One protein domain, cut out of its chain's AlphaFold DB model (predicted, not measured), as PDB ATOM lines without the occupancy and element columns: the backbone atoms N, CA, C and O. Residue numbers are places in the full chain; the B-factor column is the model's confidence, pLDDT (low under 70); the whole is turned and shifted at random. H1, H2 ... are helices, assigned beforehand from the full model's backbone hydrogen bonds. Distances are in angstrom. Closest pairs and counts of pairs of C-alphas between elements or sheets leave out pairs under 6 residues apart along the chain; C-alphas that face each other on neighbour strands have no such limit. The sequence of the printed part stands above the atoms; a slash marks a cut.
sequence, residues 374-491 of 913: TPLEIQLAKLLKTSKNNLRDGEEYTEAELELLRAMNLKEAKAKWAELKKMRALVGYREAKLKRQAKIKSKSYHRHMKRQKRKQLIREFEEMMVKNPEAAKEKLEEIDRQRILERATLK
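What this domain is: This is residues 374 to 491 of the 913 residues of the protein "ProRS-C_1 domain-containing protein" of Brugia timori (UniProt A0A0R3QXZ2). Look for an open frame: long H3 bridges it, H2 folds back on residues 413 to 417, and past H3's last residue H4 and H5 make a hairpin. The 118 printed residues hold five named helices, H1 to H5, and no named strand: all helix, extended, radius of gyration of the C-alphas 22.1 A, spans 53 by 43 by 32 A.

Where its parts are: Find C-alpha 375 at (-3.861, -8.375, 68.601); H1 runs to 386. H2 is 399 to 406, H3 410 to 439 (43.4 A), H4 443 to 467 (35.8 A), H5 469 to 491 (33.4 A), ending at (27.920, -20.340, 48.471).

How they stand to each other: H1 touches no helix. In hairpin H2 and H3, H3 touches with 413 to 417 alone; closest C-alphas, Leu 405 and Ala 413, 5.2 A; opposite ways, 37 degrees, only just steep. In hairpin H4 and H5, 461 to 465 touch 471 to 476 alone; closest C-alphas, Met 464 and Ala 472, 5.4 A; opposite ways, shallow tilt of 23 degrees. H3 and H4 are apart. Every O i to N i+4 pair is within hydrogen-bond range in H1, H2 and H4; 25 of 26 in H3, 18 of 19 in H5.

The domain as a whole: The printed part has no cut. The H1 to H2 link, 387 to 398, is long. pLDDT is under 70 at 392 to 394, 396 and 485 to 491.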
ATOM      1  N   THR A 374      -4.854 -12.058  65.505       92.62
ATOM      2  CA  THR A 374      -3.808 -11.560  66.415       92.62
ATOM      3  C   THR A 374      -4.124 -10.143  66.909       92.62
ATOM      4  O   THR A 374      -4.768  -9.364  66.198       92.62
ATOM      5  N   PRO A 375      -3.658  -9.739  68.110       92.62
ATOM      6  CA  PRO A 375      -3.861  -8.375  68.601       92.62
ATOM      7  C   PRO A 375      -3.248  -7.319  67.666       92.62
ATOM      8  O   PRO A 375      -3.804  -6.228  67.538       92.62
ATOM      9  N   LEU A 376      -2.158  -7.657  66.962       89.94
ATOM     10  CA  LEU A 376      -1.545  -6.800  65.946       89.94
ATOM     11  C   LEU A 376      -2.448  -6.639  64.715       89.94
ATOM     12  O   LEU A 376      -2.681  -5.513  64.286       89.94
ATOM     13  N   GLU A 377      -3.013  -7.725  64.177       87.50
ATOM     14  CA  GLU A 377      -3.993  -7.650  63.081       87.50
ATOM     15  C   GLU A 377      -5.242  -6.860  63.483       87.50
ATOM     16  O   GLU A 377      -5.779  -6.114  62.670       87.50
ATOM     17  N   ILE A 378      -5.706  -6.984  64.731       90.06
ATOM     18  CA  ILE A 378      -6.865  -6.236  65.240       90.06
ATOM     19  C   ILE A 378      -6.543  -4.736  65.346       90.06
ATOM     20  O   ILE A 378      -7.388  -3.906  65.005       90.06
ATOM     21  N   GLN A 379      -5.335  -4.362  65.780       89.44
ATOM     22  CA  GLN A 379      -4.876  -2.967  65.763       89.44
ATOM     23  C   GLN A 379      -4.710  -2.443  64.329       89.44
ATOM     24  O   GLN A 379      -5.205  -1.362  64.014       89.44
ATOM     25  N   LEU A 380      -4.096  -3.226  63.440       85.69
ATOM     26  CA  LEU A 380      -3.905  -2.866  62.038       85.69
ATOM     27  C   LEU A 380      -5.251  -2.709  61.314       85.69
ATOM     28  O   LEU A 380      -5.465  -1.708  60.644       85.69
ATOM     29  N   ALA A 381      -6.204  -3.620  61.520       82.25
ATOM     30  CA  ALA A 381      -7.552  -3.525  60.963       82.25
ATOM     31  C   ALA A 381      -8.344  -2.326  61.516       82.25
ATOM     32  O   ALA A 381      -9.159  -1.756  60.791       82.25
ATOM     33  N   LYS A 382      -8.103  -1.902  62.767       85.44
ATOM     34  CA  LYS A 382      -8.645  -0.638  63.299       85.44
ATOM     35  C   LYS A 382      -8.034   0.564  62.571       85.44
ATOM     36  O   LYS A 382      -8.785   1.375  62.036       85.44
ATOM     37  N   LEU A 383      -6.703   0.634  62.470       84.56
ATOM     38  CA  LEU A 383      -5.994   1.711  61.764       84.56
ATOM     39  C   LEU A 383      -6.439   1.822  60.295       84.56
ATOM     40  O   LEU A 383      -6.834   2.899  59.849       84.56
ATOM     41  N   LEU A 384      -6.473   0.695  59.576       78.50
ATOM     42  CA  LEU A 384      -6.888   0.630  58.174       78.50
ATOM     43  C   LEU A 384      -8.355   1.046  57.962       78.50
ATOM     44  O   LEU A 384      -8.673   1.579  56.901       78.50
ATOM     45  N   LYS A 385      -9.238   0.851  58.953       77.31
ATOM     46  CA  LYS A 385     -10.633   1.330  58.910       77.31
ATOM     47  C   LYS A 385     -10.774   2.822  59.227       77.31
ATOM     48  O   LYS A 385     -11.721   3.439  58.745       77.31
ATOM     49  N   THR A 386      -9.855   3.400  60.008       80.44
ATOM     50  CA  THR A 386      -9.855   4.840  60.343       80.44
ATOM     51  C   THR A 386      -9.253   5.744  59.264       80.44
ATOM     52  O   THR A 386      -9.526   6.942  59.251       80.44
ATOM     53  N   SER A 387      -8.439   5.211  58.350       81.69
ATOM     54  CA  SER A 387      -7.806   6.003  57.290       81.69
ATOM     55  C   SER A 387      -8.686   6.113  56.037       81.69
ATOM     56  O   SER A 387      -8.800   5.145  55.282       81.69
ATOM     57  N   LYS A 388      -9.199   7.322  55.757       75.81
ATOM     58  CA  LYS A 388     -10.039   7.673  54.583       75.81
ATOM     59  C   LYS A 388      -9.484   7.273  53.205       75.81
ATOM     60  O   LYS A 388     -10.224   7.279  52.225       75.81
ATOM     61  N   ASN A 389      -8.185   6.985  53.117       76.81
ATOM     62  CA  ASN A 389      -7.474   6.652  51.879       76.81
ATOM     63  C   ASN A 389      -7.532   5.154  51.526       76.81
ATOM     64  O   ASN A 389      -6.972   4.759  50.506       76.81
ATOM     65  N   ASN A 390      -8.157   4.319  52.360       73.75
ATOM     66  CA  ASN A 390      -8.308   2.893  52.086       73.75
ATOM     67  C   ASN A 390      -9.639   2.591  51.406       73.75
ATOM     68  O   ASN A 390     -10.662   3.213  51.687       73.75
ATOM     69  N   LEU A 391      -9.608   1.602  50.516       70.00
ATOM     70  CA  LEU A 391     -10.792   1.067  49.864       70.00
ATOM     71  C   LEU A 391     -11.466   0.084  50.828       70.00
ATOM     72  O   LEU A 391     -10.785  -0.803  51.347       70.00
ATOM     73  N   ARG A 392     -12.766   0.244  51.097       68.12
ATOM     74  CA  ARG A 392     -13.527  -0.719  51.907       68.12
ATOM     75  C   ARG A 392     -14.087  -1.835  51.036       68.12
ATOM     76  O   ARG A 392     -14.344  -1.645  49.849       68.12
ATOM     77  N   ASP A 393     -14.305  -2.994  51.643       63.66
ATOM     78  CA  ASP A 393     -14.846  -4.166  50.961       63.66
ATOM     79  C   ASP A 393     -16.246  -3.868  50.392       63.66
ATOM     80  O   ASP A 393     -17.198  -3.634  51.136       63.66
ATOM     81  N   GLY A 394     -16.359  -3.848  49.061       65.00
ATOM     82  CA  GLY A 394     -17.590  -3.512  48.333       65.00
ATOM     83  C   GLY A 394     -17.743  -2.040  47.915       65.00
ATOM     84  O   GLY A 394     -18.627  -1.743  47.113       65.00
ATOM     85  N   GLU A 395     -16.884  -1.125  48.374       70.81
ATOM     86  CA  GLU A 395     -16.886   0.279  47.936       70.81
ATOM     87  C   GLU A 395     -15.913   0.478  46.759       70.81
ATOM     88  O   GLU A 395     -14.726   0.174  46.851       70.81
ATOM     89  N   GLU A 396     -16.384   1.018  45.628       67.00
ATOM     90  CA  GLU A 396     -15.516   1.267  44.462       67.00
ATOM     91  C   GLU A 396     -14.529   2.441  44.661       67.00
ATOM     92  O   GLU A 396     -13.557   2.554  43.908       67.00
ATOM     93  N   TYR A 397     -14.742   3.318  45.648       74.00
ATOM     94  CA  TYR A 397     -13.950   4.536  45.872       74.00
ATOM     95  C   TYR A 397     -13.659   4.736  47.354       74.00
ATOM     96  O   TYR A 397     -14.498   4.454  48.203       74.00
ATOM     97  N   THR A 398     -12.470   5.249  47.650       81.00
ATOM     98  CA  THR A 398     -12.072   5.639  49.006       81.00
ATOM     99  C   THR A 398     -12.851   6.878  49.459       81.00
ATOM    100  O   THR A 398     -13.283   7.688  48.632       81.00
ATOM    101  N   GLU A 399     -13.011   7.076  50.769       78.25
ATOM    102  CA  GLU A 399     -13.701   8.262  51.305       78.25
ATOM    103  C   GLU A 399     -13.025   9.563  50.848       78.25
ATOM    104  O   GLU A 399     -13.709  10.527  50.505       78.25
ATOM    105  N   ALA A 400     -11.690   9.569  50.761       78.56
ATOM    106  CA  ALA A 400     -10.915  10.700  50.256       78.56
ATOM    107  C   ALA A 400     -11.140  10.970  48.753       78.56
ATOM    108  O   ALA A 400     -11.286  12.126  48.355       78.56
ATOM    109  N   GLU A 401     -11.220   9.937  47.904       77.75
ATOM    110  CA  GLU A 401     -11.579  10.112  46.486       77.75
ATOM    111  C   GLU A 401     -13.019  10.616  46.325       77.75
ATOM    112  O   GLU A 401     -13.273  11.457  45.467       77.75
ATOM    113  N   LEU A 402     -13.959  10.152  47.157       81.31
ATOM    114  CA  LEU A 402     -15.341  10.642  47.147       81.31
ATOM    115  C   LEU A 402     -15.436  12.103  47.604       81.31
ATOM    116  O   LEU A 402     -16.187  12.870  47.008       81.31
ATOM    117  N   GLU A 403     -14.669  12.513  48.615       81.94
ATOM    118  CA  GLU A 403     -14.560  13.918  49.035       81.94
ATOM    119  C   GLU A 403     -13.980  14.799  47.916       81.94
ATOM    120  O   GLU A 403     -14.551  15.848  47.611       81.94
ATOM    121  N   LEU A 404     -12.929  14.340  47.225       78.12
ATOM    122  CA  LEU A 404     -12.351  15.042  46.072       78.12
ATOM    123  C   LEU A 404     -13.316  15.127  44.878       78.12
ATOM    124  O   LEU A 404     -13.447  16.191  44.279       78.12
ATOM    125  N   LEU A 405     -14.018  14.041  44.536       77.44
ATOM    126  CA  LEU A 405     -14.970  14.016  43.418       77.44
ATOM    127  C   LEU A 405     -16.219  14.870  43.688       77.44
ATOM    128  O   LEU A 405     -16.740  15.484  42.759       77.44
ATOM    129  N   ARG A 406     -16.676  14.958  44.948       81.44
ATOM    130  CA  ARG A 406     -17.777  15.850  45.370       81.44
ATOM    131  C   ARG A 406     -17.406  17.336  45.298       81.44
ATOM    132  O   ARG A 406     -18.302  18.163  45.181       81.44
ATOM    133  N   ALA A 407     -16.117  17.670  45.363       82.81
ATOM    134  CA  ALA A 407     -15.616  19.044  45.296       82.81
ATOM    135  C   ALA A 407     -15.368  19.561  43.859       82.81
ATOM    136  O   ALA A 407     -14.981  20.716  43.691       82.81
ATOM    137  N   MET A 408     -15.561  18.731  42.825       78.69
ATOM    138  CA  MET A 408     -15.256  19.054  41.422       78.69
ATOM    139  C   MET A 408     -16.515  19.205  40.559       78.69
ATOM    140  O   MET A 408     -17.559  18.615  40.841       78.69
ATOM    141  N   ASN A 409     -16.415  19.940  39.446       89.00
ATOM    142  CA  ASN A 409     -17.528  20.052  38.499       89.00
ATOM    143  C   ASN A 409     -17.833  18.698  37.836       89.00
ATOM    144  O   ASN A 409     -16.929  17.909  37.565       89.00
ATOM    145  N   LEU A 410     -19.091  18.453  37.447       78.62
ATOM    146  CA  LEU A 410     -19.543  17.166  36.880       78.62
ATOM    147  C   LEU A 410     -18.754  16.674  35.645       78.62
ATOM    148  O   LEU A 410     -18.748  15.476  35.361       78.62
ATOM    149  N   LYS A 411     -18.099  17.571  34.893       87.00
ATOM    150  CA  LYS A 411     -17.196  17.212  33.782       87.00
ATOM    151  C   LYS A 411     -15.800  16.811  34.279       87.00
ATOM    152  O   LYS A 411     -15.246  15.819  33.815       87.00
ATOM    153  N   GLU A 412     -15.261  17.549  35.243       86.19
ATOM    154  CA  GLU A 412     -13.931  17.342  35.830       86.19
ATOM    155  C   GLU A 412     -13.901  16.088  36.705       86.19
ATOM    156  O   GLU A 412     -12.993  15.273  36.573       86.19
ATOM    157  N   ALA A 413     -14.948  15.866  37.507       77.75
ATOM    158  CA  ALA A 413     -15.143  14.641  38.274       77.75
ATOM    159  C   ALA A 413     -15.162  13.401  37.360       77.75
ATOM    160  O   ALA A 413     -14.497  12.411  37.650       77.75
ATOM    161  N   LYS A 414     -15.842  13.465  36.201       82.56
ATOM    162  CA  LYS A 414     -15.825  12.381  35.198       82.56
ATOM    163  C   LYS A 414     -14.439  12.171  34.576       82.56
ATOM    164  O   LYS A 414     -14.035  11.024  34.393       82.56
ATOM    165  N   ALA A 415     -13.695  13.243  34.293       86.56
ATOM    166  CA  ALA A 415     -12.324  13.145  33.787       86.56
ATOM    167  C   ALA A 415     -11.371  12.522  34.826       86.56
ATOM    168  O   ALA A 415     -10.664  11.562  34.519       86.56
ATOM    169  N   LYS A 416     -11.412  12.988  36.082       81.94
ATOM    170  CA  LYS A 416     -10.606  12.440  37.184       81.94
ATOM    171  C   LYS A 416     -10.988  11.005  37.536       81.94
ATOM    172  O   LYS A 416     -10.108  10.194  37.807       81.94
ATOM    173  N   TRP A 417     -12.266  10.648  37.434       78.12
ATOM    174  CA  TRP A 417     -12.714   9.262  37.561       78.12
ATOM    175  C   TRP A 417     -12.123   8.358  36.466       78.12
ATOM    176  O   TRP A 417     -11.616   7.273  36.766       78.12
ATOM    177  N   ALA A 418     -12.096   8.821  35.210       84.94
ATOM    178  CA  ALA A 418     -11.454   8.101  34.110       84.94
ATOM    179  C   ALA A 418      -9.925   7.977  34.293       84.94
ATOM    180  O   ALA A 418      -9.368   6.904  34.046       84.94
ATOM    181  N   GLU A 419      -9.249   9.024  34.782       85.56
ATOM    182  CA  GLU A 419      -7.826   8.973  35.157       85.56
ATOM    183  C   GLU A 419      -7.558   7.938  36.261       85.56
ATOM    184  O   GLU A 419      -6.697   7.075  36.089       85.56
ATOM    185  N   LEU A 420      -8.315   7.967  37.366       82.56
ATOM    186  CA  LEU A 420      -8.173   7.014  38.474       82.56
ATOM    187  C   LEU A 420      -8.414   5.571  38.009       82.56
ATOM    188  O   LEU A 420      -7.615   4.679  38.307       82.56
ATOM    189  N   LYS A 421      -9.455   5.337  37.198       81.62
ATOM    190  CA  LYS A 421      -9.750   4.022  36.605       81.62
ATOM    191  C   LYS A 421      -8.608   3.532  35.703       81.62
ATOM    192  O   LYS A 421      -8.197   2.375  35.812       81.62
ATOM    193  N   LYS A 422      -8.035   4.418  34.877       88.12
ATOM    194  CA  LYS A 422      -6.853   4.140  34.038       88.12
ATOM    195  C   LYS A 422      -5.617   3.815  34.886       88.12
ATOM    196  O   LYS A 422      -4.918   2.848  34.590       88.12
ATOM    197  N   MET A 423      -5.370   4.561  35.963       86.25
ATOM    198  CA  MET A 423      -4.235   4.332  36.867       86.25
ATOM    199  C   MET A 423      -4.344   2.995  37.610       86.25
ATOM    200  O   MET A 423      -3.383   2.224  37.608       86.25
ATOM    201  N   ARG A 424      -5.517   2.662  38.166       83.50
ATOM    202  CA  ARG A 424      -5.762   1.362  38.820       83.50
ATOM    203  C   ARG A 424      -5.592   0.191  37.845       83.50
ATOM    204  O   ARG A 424      -4.910  -0.779  38.176       83.50
ATOM    205  N   ALA A 425      -6.113   0.306  36.619       83.31
ATOM    206  CA  ALA A 425      -5.908  -0.703  35.577       83.31
ATOM    207  C   ALA A 425      -4.416  -0.892  35.237       83.31
ATOM    208  O   ALA A 425      -3.933  -2.022  35.168       83.31
ATOM    209  N   LEU A 426      -3.649   0.198  35.104       89.56
ATOM    210  CA  LEU A 426      -2.202   0.140  34.865       89.56
ATOM    211  C   LEU A 426      -1.425  -0.520  36.019       89.56
ATOM    212  O   LEU A 426      -0.456  -1.232  35.750       89.56
ATOM    213  N   VAL A 427      -1.841  -0.337  37.277       86.69
ATOM    214  CA  VAL A 427      -1.270  -1.060  38.432       86.69
ATOM    215  C   VAL A 427      -1.591  -2.556  38.346       86.69
ATOM    216  O   VAL A 427      -0.666  -3.371  38.371       86.69
ATOM    217  N   GLY A 428      -2.855  -2.925  38.117       85.88
ATOM    218  CA  GLY A 428      -3.268  -4.325  37.952       85.88
ATOM    219  C   GLY A 428      -2.533  -5.045  36.813       85.88
ATOM    220  O   GLY A 428      -2.038  -6.160  36.992       85.88
ATOM    221  N   TYR A 429      -2.352  -4.389  35.659       88.12
ATOM    222  CA  TYR A 429      -1.562  -4.939  34.551       88.12
ATOM    223  C   TYR A 429      -0.071  -5.091  34.895       88.12
ATOM    224  O   TYR A 429       0.552  -6.071  34.476       88.12
ATOM    225  N   ARG A 430       0.520  -4.168  35.672       87.75
ATOM    226  CA  ARG A 430       1.908  -4.295  36.160       87.75
ATOM    227  C   ARG A 430       2.050  -5.495  37.097       87.75
ATOM    228  O   ARG A 430       2.961  -6.299  36.900       87.75
ATOM    229  N   GLU A 431       1.136  -5.667  38.047       80.75
ATOM    230  CA  GLU A 431       1.123  -6.831  38.937       80.75
ATOM    231  C   GLU A 431       0.936  -8.150  38.191       80.75
ATOM    232  O   GLU A 431       1.705  -9.086  38.403       80.75
ATOM    233  N   ALA A 432      -0.053  -8.237  37.296       83.38
ATOM    234  CA  ALA A 432      -0.302  -9.435  36.500       83.38
ATOM    235  C   ALA A 432       0.919  -9.796  35.637       83.38
ATOM    236  O   ALA A 432       1.296 -10.968  35.541       83.38
ATOM    237  N   LYS A 433       1.604  -8.787  35.077       87.88
ATOM    238  CA  LYS A 433       2.867  -8.959  34.351       87.88
ATOM    239  C   LYS A 433       3.980  -9.483  35.262       87.88
ATOM    240  O   LYS A 433       4.629 -10.452  34.884       87.88
ATOM    241  N   LEU A 434       4.172  -8.922  36.458       79.56
ATOM    242  CA  LEU A 434       5.168  -9.401  37.431       79.56
ATOM    243  C   LEU A 434       4.870 -10.836  37.902       79.56
ATOM    244  O   LEU A 434       5.758 -11.688  37.869       79.56
ATOM    245  N   LYS A 435       3.609 -11.140  38.234       82.56
ATOM    246  CA  LYS A 435       3.125 -12.487  38.590       82.56
ATOM    247  C   LYS A 435       3.370 -13.484  37.441       82.56
ATOM    248  O   LYS A 435       3.855 -14.588  37.686       82.56
ATOM    249  N   ARG A 436       3.138 -13.095  36.176       79.69
ATOM    250  CA  ARG A 436       3.473 -13.918  34.993       79.69
ATOM    251  C   ARG A 436       4.984 -14.107  34.830       79.69
ATOM    252  O   ARG A 436       5.411 -15.229  34.591       79.69
ATOM    253  N   GLN A 437       5.794 -13.059  34.999       80.94
ATOM    254  CA  GLN A 437       7.260 -13.145  34.910       80.94
ATOM    255  C   GLN A 437       7.864 -14.054  35.993       80.94
ATOM    256  O   GLN A 437       8.788 -14.808  35.697       80.94
ATOM    257  N   ALA A 438       7.310 -14.047  37.210       80.69
ATOM    258  CA  ALA A 438       7.707 -14.952  38.290       80.69
ATOM    259  C   ALA A 438       7.339 -16.425  38.016       80.69
ATOM    260  O   ALA A 438       8.068 -17.325  38.428       80.69
ATOM    261  N   LYS A 439       6.249 -16.690  37.275       86.44
ATOM    262  CA  LYS A 439       5.861 -18.051  36.855       86.44
ATOM    263  C   LYS A 439       6.759 -18.643  35.751       86.44
ATOM    264  O   LYS A 439       6.774 -19.863  35.595       86.44
ATOM    265  N   ILE A 440       7.520 -17.840  34.996       86.44
ATOM    266  CA  ILE A 440       8.406 -18.345  33.926       86.44
ATOM    267  C   ILE A 440       9.702 -18.902  34.538       86.44
ATOM    268  O   ILE A 440      10.716 -18.213  34.600       86.44
ATOM    269  N   LYS A 441       9.685 -20.181  34.932       83.00
ATOM    270  CA  LYS A 441      10.820 -20.898  35.555       83.00
ATOM    271  C   LYS A 441      12.019 -21.174  34.618       83.00
ATOM    272  O   LYS A 441      12.959 -21.860  35.017       83.00
ATOM    273  N   SER A 442      11.997 -20.740  33.351       87.62
ATOM    274  CA  SER A 442      12.966 -21.229  32.356       87.62
ATOM    275  C   SER A 442      14.370 -20.630  32.541       87.62
ATOM    276  O   SER A 442      14.567 -19.415  32.651       87.62
ATOM    277  N   LYS A 443      15.387 -21.505  32.538       79.50
ATOM    278  CA  LYS A 443      16.801 -21.141  32.750       79.50
ATOM    279  C   LYS A 443      17.305 -20.128  31.713       79.50
ATOM    280  O   LYS A 443      18.122 -19.272  32.046       79.50
ATOM    281  N   SER A 444      16.795 -20.198  30.480       84.56
ATOM    282  CA  SER A 444      17.086 -19.216  29.430       84.56
ATOM    283  C   SER A 444      16.451 -17.855  29.737       84.56
ATOM    284  O   SER A 444      17.164 -16.854  29.790       84.56
ATOM    285  N   TYR A 445      15.151 -17.804  30.061       88.44
ATOM    286  CA  TYR A 445      14.465 -16.548  30.379       88.44
ATOM    287  C   TYR A 445      15.144 -15.795  31.530       88.44
ATOM    288  O   TYR A 445      15.473 -14.618  31.388       88.44
ATOM    289  N   HIS A 446      15.461 -16.478  32.635       80.25
ATOM    290  CA  HIS A 446      16.172 -15.850  33.751       80.25
ATOM    291  C   HIS A 446      17.599 -15.397  33.386       80.25
ATOM    292  O   HIS A 446      18.024 -14.334  33.844       80.25
ATOM    293  N   ARG A 447      18.329 -16.133  32.530       81.50
ATOM    294  CA  ARG A 447      19.639 -15.699  31.997       81.50
ATOM    295  C   ARG A 447      19.509 -14.417  31.165       81.50
ATOM    296  O   ARG A 447      20.249 -13.464  31.414       81.50
ATOM    297  N   HIS A 448      18.549 -14.356  30.240       83.81
ATOM    298  CA  HIS A 448      18.296 -13.166  29.420       83.81
ATOM    299  C   HIS A 448      17.824 -11.971  30.264       83.81
ATOM    300  O   HIS A 448      18.390 -10.888  30.128       83.81
ATOM    301  N   MET A 449      16.901 -12.166  31.212       85.94
ATOM    302  CA  MET A 449      16.456 -11.118  32.142       85.94
ATOM    303  C   MET A 449      17.596 -10.604  33.037       85.94
ATOM    304  O   MET A 449      17.759  -9.392  33.177       85.94
ATOM    305  N   LYS A 450      18.449 -11.482  33.593       82.25
ATOM    306  CA  LYS A 450      19.651 -11.056  34.343       82.25
ATOM    307  C   LYS A 450      20.697 -10.371  33.450       82.25
ATOM    308  O   LYS A 450      21.489  -9.579  33.961       82.25
ATOM    309  N   ARG A 451      20.743 -10.648  32.141       87.50
ATOM    310  CA  ARG A 451      21.602  -9.923  31.180       87.50
ATOM    311  C   ARG A 451      21.023  -8.544  30.841       87.50
ATOM    312  O   ARG A 451      21.777  -7.579  30.804       87.50
ATOM    313  N   GLN A 452      19.705  -8.436  30.666       85.38
ATOM    314  CA  GLN A 452      19.003  -7.168  30.437       85.38
ATOM    315  C   GLN A 452      19.093  -6.237  31.651       85.38
ATOM    316  O   GLN A 452      19.562  -5.117  31.491       85.38
ATOM    317  N   LYS A 453      18.777  -6.714  32.866       83.19
ATOM    318  CA  LYS A 453      18.907  -5.909  34.096       83.19
ATOM    319  C   LYS A 453      20.328  -5.381  34.311       83.19
ATOM    320  O   LYS A 453      20.494  -4.217  34.644       83.19
ATOM    321  N   ARG A 454      21.359  -6.201  34.066       76.62
ATOM    322  CA  ARG A 454      22.757  -5.739  34.148       76.62
ATOM    323  C   ARG A 454      23.092  -4.699  33.074       76.62
ATOM    324  O   ARG A 454      23.727  -3.710  33.404       76.62
ATOM    325  N   LYS A 455      22.608  -4.852  31.834       87.44
ATOM    326  CA  LYS A 455      22.736  -3.804  30.799       87.44
ATOM    327  C   LYS A 455      21.997  -2.506  31.153       87.44
ATOM    328  O   LYS A 455      22.468  -1.444  30.769       87.44
ATOM    329  N   GLN A 456      20.869  -2.581  31.861       83.50
ATOM    330  CA  GLN A 456      20.146  -1.400  32.350       83.50
ATOM    331  C   GLN A 456      20.938  -0.693  33.451       83.50
ATOM    332  O   GLN A 456      21.240   0.478  33.284       83.50
ATOM    333  N   LEU A 457      21.399  -1.414  34.478       80.25
ATOM    334  CA  LEU A 457      22.247  -0.851  35.540       80.25
ATOM    335  C   LEU A 457      23.561  -0.253  35.004       80.25
ATOM    336  O   LEU A 457      23.997   0.781  35.497       80.25
ATOM    337  N   ILE A 458      24.170  -0.865  33.981       82.62
ATOM    338  CA  ILE A 458      25.349  -0.308  33.297       82.62
ATOM    339  C   ILE A 458      24.991   0.993  32.568       82.62
ATOM    340  O   ILE A 458      25.684   1.982  32.761       82.62
ATOM    341  N   ARG A 459      23.889   1.041  31.805       85.31
ATOM    342  CA  ARG A 459      23.449   2.272  31.123       85.31
ATOM    343  C   ARG A 459      23.046   3.378  32.099       85.31
ATOM    344  O   ARG A 459      23.346   4.541  31.865       85.31
ATOM    345  N   GLU A 460      22.375   3.027  33.191       79.81
ATOM    346  CA  GLU A 460      22.037   3.954  34.273       79.81
ATOM    347  C   GLU A 460      23.317   4.503  34.922       79.81
ATOM    348  O   GLU A 460      23.405   5.702  35.164       79.81
ATOM    349  N   PHE A 461      24.340   3.668  35.132       80.44
ATOM    350  CA  PHE A 461      25.660   4.111  35.588       80.44
ATOM    351  C   PHE A 461      26.381   4.992  34.550       80.44
ATOM    352  O   PHE A 461      26.928   6.022  34.929       80.44
ATOM    353  N   GLU A 462      26.341   4.660  33.256       81.06
ATOM    354  CA  GLU A 462      26.899   5.476  32.162       81.06
ATOM    355  C   GLU A 462      26.223   6.859  32.086       81.06
ATOM    356  O   GLU A 462      26.902   7.884  32.063       81.06
ATOM    357  N   GLU A 463      24.888   6.915  32.135       81.56
ATOM    358  CA  GLU A 463      24.144   8.177  32.203       81.56
ATOM    359  C   GLU A 463      24.466   8.968  33.476       81.56
ATOM    360  O   GLU A 463      24.587  10.191  33.418       81.56
ATOM    361  N   MET A 464      24.619   8.303  34.623       71.50
ATOM    362  CA  MET A 464      24.971   8.968  35.880       71.50
ATOM    363  C   MET A 464      26.430   9.440  35.899       71.50
ATOM    364  O   MET A 464      26.685  10.511  36.432       71.50
ATOM    365  N   MET A 465      27.367   8.745  35.249       71.00
ATOM    366  CA  MET A 465      28.741   9.227  35.037       71.00
ATOM    367  C   MET A 465      28.780  10.506  34.187       71.00
ATOM    368  O   MET A 465      29.595  11.384  34.455       71.00
ATOM    369  N   VAL A 466      27.881  10.637  33.203       80.81
ATOM    370  CA  VAL A 466      27.728  11.858  32.388       80.81
ATOM    371  C   VAL A 466      27.002  12.980  33.148       80.81
ATOM    372  O   VAL A 466      27.260  14.153  32.891       80.81
ATOM    373  N   LYS A 467      26.097  12.647  34.080       76.62
ATOM    374  CA  LYS A 467      25.249  13.623  34.795       76.62
ATOM    375  C   LYS A 467      25.819  14.101  36.137       76.62
ATOM    376  O   LYS A 467      25.700  15.283  36.429       76.62
ATOM    377  N   ASN A 468      26.369  13.208  36.967       81.06
ATOM    378  CA  ASN A 468      26.857  13.471  38.331       81.06
ATOM    379  C   ASN A 468      27.871  12.388  38.797       81.06
ATOM    380  O   ASN A 468      27.456  11.293  39.196       81.06
ATOM    381  N   PRO A 469      29.190  12.674  38.849       77.12
ATOM    382  CA  PRO A 469      30.221  11.658  39.105       77.12
ATOM    383  C   PRO A 469      30.234  11.088  40.535       77.12
ATOM    384  O   PRO A 469      30.827  10.035  40.767       77.12
ATOM    385  N   GLU A 470      29.604  11.748  41.509       76.75
ATOM    386  CA  GLU A 470      29.529  11.252  42.894       76.75
ATOM    387  C   GLU A 470      28.433  10.196  43.062       76.75
ATOM    388  O   GLU A 470      28.699   9.097  43.548       76.75
ATOM    389  N   ALA A 471      27.230  10.470  42.551       74.88
ATOM    390  CA  ALA A 471      26.121   9.517  42.553       74.88
ATOM    391  C   ALA A 471      26.423   8.254  41.714       74.88
ATOM    392  O   ALA A 471      25.884   7.182  41.983       74.88
ATOM    393  N   ALA A 472      27.330   8.341  40.734       74.81
ATOM    394  CA  ALA A 472      27.849   7.165  40.039       74.81
ATOM    395  C   ALA A 472      28.669   6.237  40.964       74.81
ATOM    396  O   ALA A 472      28.519   5.017  40.881       74.81
ATOM    397  N   LYS A 473      29.478   6.779  41.891       76.38
ATOM    398  CA  LYS A 473      30.233   5.977  42.881       76.38
ATOM    399  C   LYS A 473      29.292   5.250  43.838       76.38
ATOM    400  O   LYS A 473      29.448   4.051  44.044       76.38
ATOM    401  N   GLU A 474      28.269   5.942  44.341       79.38
ATOM    402  CA  GLU A 474      27.234   5.336  45.189       79.38
ATOM    403  C   GLU A 474      26.512   4.185  44.462       79.38
ATOM    404  O   GLU A 474      26.299   3.115  45.033       79.38
ATOM    405  N   LYS A 475      26.197   4.354  43.169       76.88
ATOM    406  CA  LYS A 475      25.612   3.283  42.344       76.88
ATOM    407  C   LYS A 475      26.565   2.110  42.111       76.88
ATOM    408  O   LYS A 475      26.094   0.973  42.073       76.88
ATOM    409  N   LEU A 476      27.871   2.348  41.983       78.25
ATOM    410  CA  LEU A 476      28.871   1.280  41.895       78.25
ATOM    411  C   LEU A 476      28.951   0.484  43.204       78.25
ATOM    412  O   LEU A 476      28.866  -0.744  43.168       78.25
ATOM    413  N   GLU A 477      29.019   1.169  44.350       78.50
ATOM    414  CA  GLU A 477      28.950   0.521  45.665       78.50
ATOM    415  C   GLU A 477      27.667  -0.297  45.828       78.50
ATOM    416  O   GLU A 477      27.716  -1.423  46.308       78.50
ATOM    417  N   GLU A 478      26.519   0.226  45.398       79.12
ATOM    418  CA  GLU A 478      25.237  -0.468  45.512       79.12
ATOM    419  C   GLU A 478      25.162  -1.723  44.619       79.12
ATOM    420  O   GLU A 478      24.690  -2.777  45.052       79.12
ATOM    421  N   ILE A 479      25.728  -1.666  43.407       74.75
ATOM    422  CA  ILE A 479      25.920  -2.845  42.546       74.75
ATOM    423  C   ILE A 479      26.850  -3.870  43.220       74.75
ATOM    424  O   ILE A 479      26.603  -5.077  43.126       74.75
ATOM    425  N   ASP A 480      27.887  -3.427  43.933       75.81
ATOM    426  CA  ASP A 480      28.829  -4.314  44.619       75.81
ATOM    427  C   ASP A 480      28.285  -4.915  45.914       75.81
ATOM    428  O   ASP A 480      28.445  -6.120  46.124       75.81
ATOM    429  N   ARG A 481      27.526  -4.159  46.714       79.12
ATOM    430  CA  ARG A 481      26.731  -4.682  47.840       79.12
ATOM    431  C   ARG A 481      25.787  -5.785  47.352       79.12
ATOM    432  O   ARG A 481      25.758  -6.873  47.927       79.12
ATOM    433  N   GLN A 482      25.097  -5.573  46.228       71.88
ATOM    434  CA  GLN A 482      24.229  -6.590  45.622       71.88
ATOM    435  C   GLN A 482      25.017  -7.804  45.088       71.88
ATOM    436  O   GLN A 482      24.591  -8.944  45.301       71.88
ATOM    437  N   ARG A 483      26.200  -7.612  44.478       74.25
ATOM    438  CA  ARG A 483      27.100  -8.723  44.092       74.25
ATOM    439  C   ARG A 483      27.602  -9.516  45.305       74.25
ATOM    440  O   ARG A 483      27.715 -10.740  45.210       74.25
ATOM    441  N   ILE A 484      27.885  -8.861  46.431       71.44
ATOM    442  CA  ILE A 484      28.290  -9.501  47.692       71.44
ATOM    443  C   ILE A 484      27.130 -10.334  48.258       71.44
ATOM    444  O   ILE A 484      27.330 -11.508  48.569       71.44
ATOM    445  N   LEU A 485      25.912  -9.785  48.302       67.81
ATOM    446  CA  LEU A 485      24.720 -10.480  48.804       67.81
ATOM    447  C   LEU A 485      24.310 -11.685  47.929       67.81
ATOM    448  O   LEU A 485      24.022 -12.757  48.475       67.81
ATOM    449  N   GLU A 486      24.355 -11.580  46.591       64.56
ATOM    450  CA  GLU A 486      24.154 -12.754  45.714       64.56
ATOM    451  C   GLU A 486      25.238 -13.822  45.956       64.56
ATOM    452  O   GLU A 486      24.927 -15.011  46.029       64.56
ATOM    453  N   ARG A 487      26.511 -13.429  46.125       64.69
ATOM    454  CA  ARG A 487      27.622 -14.374  46.364       64.69
ATOM    455  C   ARG A 487      27.533 -15.068  47.728       64.69
ATOM    456  O   ARG A 487      27.768 -16.275  47.790       64.69
ATOM    457  N   ALA A 488      27.178 -14.342  48.789       58.59
ATOM    458  CA  ALA A 488      27.011 -14.890  50.135       58.59
ATOM    459  C   ALA A 488      25.863 -15.913  50.188       58.59
ATOM    460  O   ALA A 488      26.041 -17.036  50.661       58.59
ATOM    461  N   THR A 489      24.706 -15.568  49.613       56.88
ATOM    462  CA  THR A 489      23.521 -16.444  49.614       56.88
ATOM    463  C   THR A 489      23.656 -17.686  48.721       56.88
ATOM    464  O   THR A 489      22.986 -18.687  48.977       56.88
ATOM    465  N   LEU A 490      24.534 -17.669  47.710       56.16
ATOM    466  CA  LEU A 490      24.771 -18.816  46.819       56.16
ATOM    467  C   LEU A 490      25.771 -19.855  47.353       56.16
ATOM    468  O   LEU A 490      25.643 -21.030  47.009       56.16
ATOM    469  N   LYS A 491      26.770 -19.463  48.157       50.09
ATOM    470  CA  LYS A 491      27.920 -20.340  48.471       50.09
ATOM    471  C   LYS A 491      27.711 -21.355  49.604       50.09
ATOM    472  O   LYS A 491      28.478 -22.309  49.678       50.09
TER     473      LYS A 491